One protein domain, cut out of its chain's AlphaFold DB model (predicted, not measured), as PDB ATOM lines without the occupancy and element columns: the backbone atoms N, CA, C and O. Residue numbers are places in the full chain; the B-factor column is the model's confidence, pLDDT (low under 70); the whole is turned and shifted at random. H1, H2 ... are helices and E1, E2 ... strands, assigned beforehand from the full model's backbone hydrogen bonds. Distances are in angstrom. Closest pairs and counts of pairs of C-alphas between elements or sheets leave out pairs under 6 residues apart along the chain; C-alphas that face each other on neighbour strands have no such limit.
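This is residues 3 to 23 and 35 to 65 of the 70 residues of an uncharacterized protein of Sphingomonas kyeonggiensis (UniProt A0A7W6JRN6). A small three-stranded sheet, E1, E2 and E3, has the one helix, H1, crossing over one of its faces, while the other face is bare. Residues 19 to 23 stick out as a tail at one end of the length, and the loops after E1 and before E3 reach out at the other end. The printed part has 52 residues, with three named strands and one named helix in the order E1, E2, H1, E3; the sheet's order is E1, E2, E3, and it is mixed, E1 with E2 antiparallel and E2 with E3 parallel. The class is mixed, helices and strands, though under half of the residues, 24 of 52, are in named elements. The whole is compact, with a radius of gyration of the C-alphas of 11.3 A, yet elongated in outline, 37 by 19 by 16 A.

E1 is residues 3 to 5, 6.6 A from first to last C-alpha, and begins at C-alpha 3 at (8.473, -31.740, -5.242). E2 is residues 14 to 17, 9.6 A long. H1 is residues 37 to 49, 18.3 A long, from C-alpha 37 at (10.665, -33.150, 7.498). E3 is residues 61 to 64, 10.2 A long, and ends at C-alpha 64 at (0.299, -38.511, -6.451).

E1 and E2 form a hairpin, antiparallel at 157 degrees between their directions, with N 5 and O 14 at 2.8 A and N 16 and O 3 at 2.9 A, within hydrogen-bond range. E2 and E3 are parallel at 25 degrees, with N 15 and O 61 at 2.8 A and N 63 and O 15 at 2.8 A, also within range. E1 and E3 are the edge strands and are apart. H1 is on the sheet at a height of 9.6 A, which gives two layers, a helix on one face of a sheet. It lies over E3 with 4 of its C-alphas, and only just over E1 and E2, with 3 each. On the local plane its line and that of E3 stand at 60.2 degrees, only just across the strands. The closest C-alphas of E2 and H1 are those of Ala 14 and Ala 47, 6.8 A apart; those of H1 and E3 are Ala 47 and Phe 63, 6.6 A. In H1 every O i to N i+4 pair is within hydrogen-bond range.

The two C-alphas farthest apart are those of Arg 23 and Arg 57, at 37.6 A. Residues 24 to 34 are not printed, and C-alphas 23 and 35 are 14.8 A apart across this cut, which falls in the link from E2 to H1. The link from E1 to E2 is short, with 8 residues, and that from H1 to E3 is long, with 11. The mean pLDDT of the printed part is 94.2, and residue 23 is the one printed residue under 70.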
ATOM      1  N   ILE A   3       7.073 -31.644  -5.670       94.06
ATOM      2  CA  ILE A   3       8.473 -31.740  -5.242       94.06
ATOM      3  C   ILE A   3       9.191 -32.794  -6.083       94.06
ATOM      4  O   ILE A   3       8.562 -33.743  -6.547       94.06
ATOM      5  N   SER A   4      10.501 -32.632  -6.267       96.25
ATOM      6  CA  SER A   4      11.364 -33.677  -6.822       96.25
ATOM      7  C   SER A   4      12.217 -34.266  -5.703       96.25
ATOM      8  O   SER A   4      12.797 -33.526  -4.905       96.25
ATOM      9  N   ILE A   5      12.256 -35.594  -5.632       96.19
ATOM     10  CA  ILE A   5      13.096 -36.365  -4.723       96.19
ATOM     11  C   ILE A   5      14.176 -37.041  -5.562       96.19
ATOM     12  O   ILE A   5      13.882 -37.819  -6.472       96.19
ATOM     13  N   LEU A   6      15.433 -36.771  -5.218       96.94
ATOM     14  CA  LEU A   6      16.598 -37.404  -5.817       96.94
ATOM     15  C   LEU A   6      17.498 -37.930  -4.701       96.94
ATOM     16  O   LEU A   6      17.928 -37.171  -3.834       96.94
ATOM     17  N   GLN A   7      17.783 -39.232  -4.722       96.00
ATOM     18  CA  GLN A   7      18.793 -39.795  -3.834       96.00
ATOM     19  C   GLN A   7      20.178 -39.299  -4.267       96.00
ATOM     20  O   GLN A   7      20.473 -39.209  -5.460       96.00
ATOM     21  N   GLN A   8      21.038 -38.999  -3.296       96.06
ATOM     22  CA  GLN A   8      22.427 -38.660  -3.577       96.06
ATOM     23  C   GLN A   8      23.093 -39.772  -4.406       96.06
ATOM     24  O   GLN A   8      22.876 -40.957  -4.154       96.06
ATOM     25  N   ASP A   9      23.851 -39.372  -5.428       94.75
ATOM     26  CA  ASP A   9      24.534 -40.254  -6.388       94.75
ATOM     27  C   ASP A   9      23.616 -41.124  -7.274       94.75
ATOM     28  O   ASP A   9      24.090 -41.915  -8.095       94.75
ATOM     29  N   ALA A  10      22.299 -40.937  -7.181       94.50
ATOM     30  CA  ALA A  10      21.326 -41.521  -8.090       94.50
ATOM     31  C   ALA A  10      21.037 -40.597  -9.284       94.50
ATOM     32  O   ALA A  10      21.443 -39.435  -9.330       94.50
ATOM     33  N   LYS A  11      20.322 -41.121 -10.286       92.00
ATOM     34  CA  LYS A  11      19.926 -40.353 -11.483       92.00
ATOM     35  C   LYS A  11      18.430 -40.370 -11.771       92.00
ATOM     36  O   LYS A  11      17.989 -39.667 -12.676       92.00
ATOM     37  N   ARG A  12      17.656 -41.192 -11.060       96.38
ATOM     38  CA  ARG A  12      16.224 -41.345 -11.307       96.38
ATOM     39  C   ARG A  12      15.429 -40.662 -10.211       96.38
ATOM     40  O   ARG A  12      15.417 -41.116  -9.073       96.38
ATOM     41  N   GLU A  13      14.742 -39.595 -10.583       97.38
ATOM     42  CA  GLU A  13      13.914 -38.808  -9.672       97.38
ATOM     43  C   GLU A  13      12.541 -39.446  -9.426       97.38
ATOM     44  O   GLU A  13      11.987 -40.134 -10.294       97.38
ATOM     45  N   ALA A  14      11.975 -39.147  -8.259       98.00
ATOM     46  CA  ALA A  14      10.549 -39.258  -7.988       98.00
ATOM     47  C   ALA A  14       9.940 -37.854  -7.912       98.00
ATOM     48  O   ALA A  14      10.291 -37.054  -7.045       98.00
ATOM     49  N   LEU A  15       9.016 -37.556  -8.819       98.00
ATOM     50  CA  LEU A  15       8.186 -36.361  -8.782       98.00
ATOM     51  C   LEU A  15       6.949 -36.668  -7.944       98.00
ATOM     52  O   LEU A  15       6.167 -37.547  -8.293       98.00
ATOM     53  N   VAL A  16       6.774 -35.955  -6.836       97.31
ATOM     54  CA  VAL A  16       5.656 -36.164  -5.911       97.31
ATOM     55  C   VAL A  16       4.694 -34.988  -5.999       97.31
ATOM     56  O   VAL A  16       5.068 -33.839  -5.749       97.31
ATOM     57  N   GLU A  17       3.452 -35.280  -6.369       96.00
ATOM     58  CA  GLU A  17       2.388 -34.314  -6.605       96.00
ATOM     59  C   GLU A  17       1.382 -34.314  -5.456       96.00
ATOM     60  O   GLU A  17       0.666 -35.282  -5.215       96.00
ATOM     61  N   PHE A  18       1.298 -33.175  -4.776       93.25
ATOM     62  CA  PHE A  18       0.323 -32.908  -3.730       93.25
ATOM     63  C   PHE A  18      -0.926 -32.232  -4.295       93.25
ATOM     64  O   PHE A  18      -0.805 -31.341  -5.161       93.25
ATOM     65  N   PRO A  19      -2.107 -32.506  -3.712       91.56
ATOM     66  CA  PRO A  19      -3.326 -31.797  -4.046       91.56
ATOM     67  C   PRO A  19      -3.190 -30.290  -3.771       91.56
ATOM     68  O   PRO A  19      -2.360 -29.847  -2.966       91.56
ATOM     69  N   PRO A  20      -4.018 -29.454  -4.420       84.12
ATOM     70  CA  PRO A  20      -4.092 -28.039  -4.101       84.12
ATOM     71  C   PRO A  20      -4.404 -27.821  -2.607       84.12
ATOM     72  O   PRO A  20      -5.390 -28.358  -2.099       84.12
ATOM     73  N   PRO A  21      -3.615 -27.001  -1.889       78.56
ATOM     74  CA  PRO A  21      -3.903 -26.665  -0.503       78.56
ATOM     75  C   PRO A  21      -5.306 -26.069  -0.378       78.56
ATOM     76  O   PRO A  21      -5.640 -25.115  -1.085       78.56
ATOM     77  N   LYS A  22      -6.100 -26.552   0.585       76.50
ATOM     78  CA  LYS A  22      -7.472 -26.057   0.831       76.50
ATOM     79  C   LYS A  22      -7.536 -24.538   1.014       76.50
ATOM     80  O   LYS A  22      -8.533 -23.911   0.682       76.50
ATOM     81  N   ARG A  23      -6.459 -23.930   1.519       69.00
ATOM     82  CA  ARG A  23      -6.341 -22.478   1.680       69.00
ATOM     83  C   ARG A  23      -6.360 -21.734   0.336       69.00
ATOM     84  O   ARG A  23      -6.987 -20.687   0.249       69.00
ATOM     85  N   LEU A  35       6.819 -27.744   3.521       87.62
ATOM     86  CA  LEU A  35       6.701 -29.124   3.960       87.62
ATOM     87  C   LEU A  35       7.608 -29.297   5.173       87.62
ATOM     88  O   LEU A  35       8.723 -28.777   5.171       87.62
ATOM     89  N   ASP A  36       7.127 -30.002   6.188       90.81
ATOM     90  CA  ASP A  36       7.969 -30.430   7.296       90.81
ATOM     91  C   ASP A  36       8.738 -31.715   6.944       90.81
ATOM     92  O   ASP A  36       8.387 -32.459   6.020       90.81
ATOM     93  N   ASP A  37       9.801 -31.983   7.701       94.19
ATOM     94  CA  ASP A  37      10.665 -33.150   7.498       94.19
ATOM     95  C   ASP A  37       9.886 -34.471   7.590       94.19
ATOM     96  O   ASP A  37      10.219 -35.450   6.914       94.19
ATOM     97  N   ALA A  38       8.819 -34.501   8.395       95.62
ATOM     98  CA  ALA A  38       7.954 -35.663   8.546       95.62
ATOM     99  C   ALA A  38       7.190 -35.966   7.247       95.62
ATOM    100  O   ALA A  38       7.180 -37.109   6.793       95.62
ATOM    101  N   THR A  39       6.605 -34.947   6.618       94.94
ATOM    102  CA  THR A  39       5.885 -35.063   5.345       94.94
ATOM    103  C   THR A  39       6.831 -35.457   4.217       94.94
ATOM    104  O   THR A  39       6.518 -36.357   3.438       94.94
ATOM    105  N   ILE A  40       8.026 -34.860   4.163       94.94
ATOM    106  CA  ILE A  40       9.061 -35.242   3.188       94.94
ATOM    107  C   ILE A  40       9.446 -36.716   3.376       94.94
ATOM    108  O   ILE A  40       9.484 -37.480   2.411       94.94
ATOM    109  N   SER A  41       9.658 -37.145   4.621       97.25
ATOM    110  CA  SER A  41       9.988 -38.537   4.943       97.25
ATOM    111  C   SER A  41       8.889 -39.520   4.527       97.25
ATOM    112  O   SER A  41       9.202 -40.625   4.079       97.25
ATOM    113  N   ARG A  42       7.608 -39.145   4.653       97.44
ATOM    114  CA  ARG A  42       6.484 -39.964   4.166       97.44
ATOM    115  C   ARG A  42       6.476 -40.064   2.648       97.44
ATOM    116  O   ARG A  42       6.406 -41.178   2.146       97.44
ATOM    117  N   CYS A  43       6.702 -38.959   1.939       97.31
ATOM    118  CA  CYS A  43       6.770 -38.958   0.474       97.31
ATOM    119  C   CYS A  43       7.851 -39.909  -0.054       97.31
ATOM    120  O   CYS A  43       7.615 -40.655  -1.000       97.31
ATOM    121  N   VAL A  44       9.027 -39.924   0.587       97.44
ATOM    122  CA  VAL A  44      10.105 -40.867   0.248       97.44
ATOM    123  C   VAL A  44       9.633 -42.312   0.429       97.44
ATOM    124  O   VAL A  44       9.804 -43.131  -0.472       97.44
ATOM    125  N   ARG A  45       9.005 -42.641   1.566       97.94
ATOM    126  CA  ARG A  45       8.495 -43.999   1.836       97.94
ATOM    127  C   ARG A  45       7.378 -44.403   0.876       97.94
ATOM    128  O   ARG A  45       7.376 -45.547   0.425       97.94
ATOM    129  N   ALA A  46       6.463 -43.489   0.561       97.69
ATOM    130  CA  ALA A  46       5.369 -43.708  -0.378       97.69
ATOM    131  C   ALA A  46       5.912 -44.007  -1.781       97.69
ATOM    132  O   ALA A  46       5.575 -45.038  -2.358       97.69
ATOM    133  N   ALA A  47       6.843 -43.186  -2.281       97.62
ATOM    134  CA  ALA A  47       7.490 -43.404  -3.574       97.62
ATOM    135  C   ALA A  47       8.221 -44.758  -3.631       97.62
ATOM    136  O   ALA A  47       8.023 -45.521  -4.577       97.62
ATOM    137  N   LEU A  48       9.016 -45.097  -2.606       97.44
ATOM    138  CA  LEU A  48       9.707 -46.392  -2.524       97.44
ATOM    139  C   LEU A  48       8.716 -47.568  -2.522       97.44
ATOM    140  O   LEU A  48       8.901 -48.535  -3.257       97.44
ATOM    141  N   SER A  49       7.636 -47.472  -1.740       97.56
ATOM    142  CA  SER A  49       6.606 -48.521  -1.646       97.56
ATOM    143  C   SER A  49       5.809 -48.676  -2.944       97.56
ATOM    144  O   SER A  49       5.350 -49.770  -3.261       97.56
ATOM    145  N   ALA A  50       5.682 -47.598  -3.718       96.75
ATOM    146  CA  ALA A  50       5.042 -47.575  -5.028       96.75
ATOM    147  C   ALA A  50       5.983 -47.991  -6.181       96.75
ATOM    148  O   ALA A  50       5.613 -47.880  -7.350       96.75
ATOM    149  N   GLY A  51       7.190 -48.483  -5.874       96.06
ATOM    150  CA  GLY A  51       8.121 -49.037  -6.860       96.06
ATOM    151  C   GLY A  51       9.103 -48.028  -7.450       96.06
ATOM    152  O   GLY A  51       9.674 -48.274  -8.513       96.06
ATOM    153  N   TRP A  52       9.321 -46.884  -6.796       97.31
ATOM    154  CA  TRP A  52      10.460 -46.040  -7.137       97.31
ATOM    155  C   TRP A  52      11.766 -46.732  -6.752       97.31
ATOM    156  O   TRP A  52      12.026 -46.990  -5.580       97.31
ATOM    157  N   GLU A  53      12.615 -46.985  -7.744       96.50
ATOM    158  CA  GLU A  53      13.961 -47.525  -7.552       96.50
ATOM    159  C   GLU A  53      15.001 -46.434  -7.868       96.50
ATOM    160  O   GLU A  53      15.326 -46.237  -9.044       96.50
ATOM    161  N   PRO A  54      15.557 -45.715  -6.873       95.88
ATOM    162  CA  PRO A  54      16.403 -44.538  -7.117       95.88
ATOM    163  C   PRO A  54      17.653 -44.843  -7.952       95.88
ATOM    164  O   PRO A  54      18.023 -44.084  -8.846       95.88
ATOM    165  N   MET A  55      18.281 -45.994  -7.694       95.88
ATOM    166  CA  MET A  55      19.514 -46.426  -8.367       95.88
ATOM    167  C   MET A  55      19.282 -46.968  -9.781       95.88
ATOM    168  O   MET A  55      20.237 -47.176 -10.532       95.88
ATOM    169  N   SER A  56      18.026 -47.206 -10.162       94.38
ATOM    170  CA  SER A  56      17.701 -47.645 -11.515       94.38
ATOM    171  C   SER A  56      17.892 -46.503 -12.519       94.38
ATOM    172  O   SER A  56      17.934 -45.321 -12.176       94.38
ATOM    173  N   ARG A  57      18.012 -46.848 -13.802       88.81
ATOM    174  CA  ARG A  57      18.026 -45.862 -14.888       88.81
ATOM    175  C   ARG A  57      16.629 -45.724 -15.465       88.81
ATOM    176  O   ARG A  57      15.886 -46.695 -15.544       88.81
ATOM    177  N   GLY A  58      16.296 -44.531 -15.934       92.12
ATOM    178  CA  GLY A  58      15.041 -44.306 -16.630       92.12
ATOM    179  C   GLY A  58      14.553 -42.880 -16.484       92.12
ATOM    180  O   GLY A  58      15.254 -42.010 -15.969       92.12
ATOM    181  N   ARG A  59      13.329 -42.659 -16.957       95.31
ATOM    182  CA  ARG A  59      12.636 -41.388 -16.765       95.31
ATOM    183  C   ARG A  59      12.227 -41.223 -15.292       95.31
ATOM    184  O   ARG A  59      12.030 -42.241 -14.610       95.31
ATOM    185  N   PRO A  60      12.069 -39.972 -14.825       96.75
ATOM    186  CA  PRO A  60      11.444 -39.690 -13.541       96.75
ATOM    187  C   PRO A  60      10.095 -40.399 -13.402       96.75
ATOM    188  O   PRO A  60       9.358 -40.536 -14.383       96.75
ATOM    189  N   MET A  61       9.785 -40.860 -12.194       97.81
ATOM    190  CA  MET A  61       8.484 -41.449 -11.868       97.81
ATOM    191  C   MET A  61       7.611 -40.413 -11.173       97.81
ATOM    192  O   MET A  61       8.115 -39.661 -10.349       97.81
ATOM    193  N   VAL A  62       6.321 -40.372 -11.507       97.81
ATOM    194  CA  VAL A  62       5.367 -39.431 -10.910       97.81
ATOM    195  C   VAL A  62       4.470 -40.182  -9.935       97.81
ATOM    196  O   VAL A  62       3.892 -41.205 -10.298       97.81
ATOM    197  N   PHE A  63       4.343 -39.656  -8.721       97.50
ATOM    198  CA  PHE A  63       3.487 -40.182  -7.666       97.50
ATOM    199  C   PHE A  63       2.548 -39.083  -7.197       97.50
ATOM    200  O   PHE A  63       2.988 -37.974  -6.906       97.50
ATOM    201  N   MET A  64       1.261 -39.392  -7.101       96.88
ATOM    202  CA  MET A  64       0.299 -38.511  -6.451       96.88
ATOM    203  C   MET A  64       0.149 -38.959  -5.003       96.88
ATOM    204  O   MET A  64      -0.060 -40.145  -4.758       96.88
ATOM    205  N   VAL A  65       0.259 -38.014  -4.078       95.56
ATOM    206  CA  VAL A  65       0.103 -38.253  -2.639       95.56
ATOM    207  C   VAL A  65      -1.047 -37.430  -2.088       95.56
ATOM    208  O   VAL A  65      -1.499 -36.464  -2.712       95.56
TER     209      VAL A  65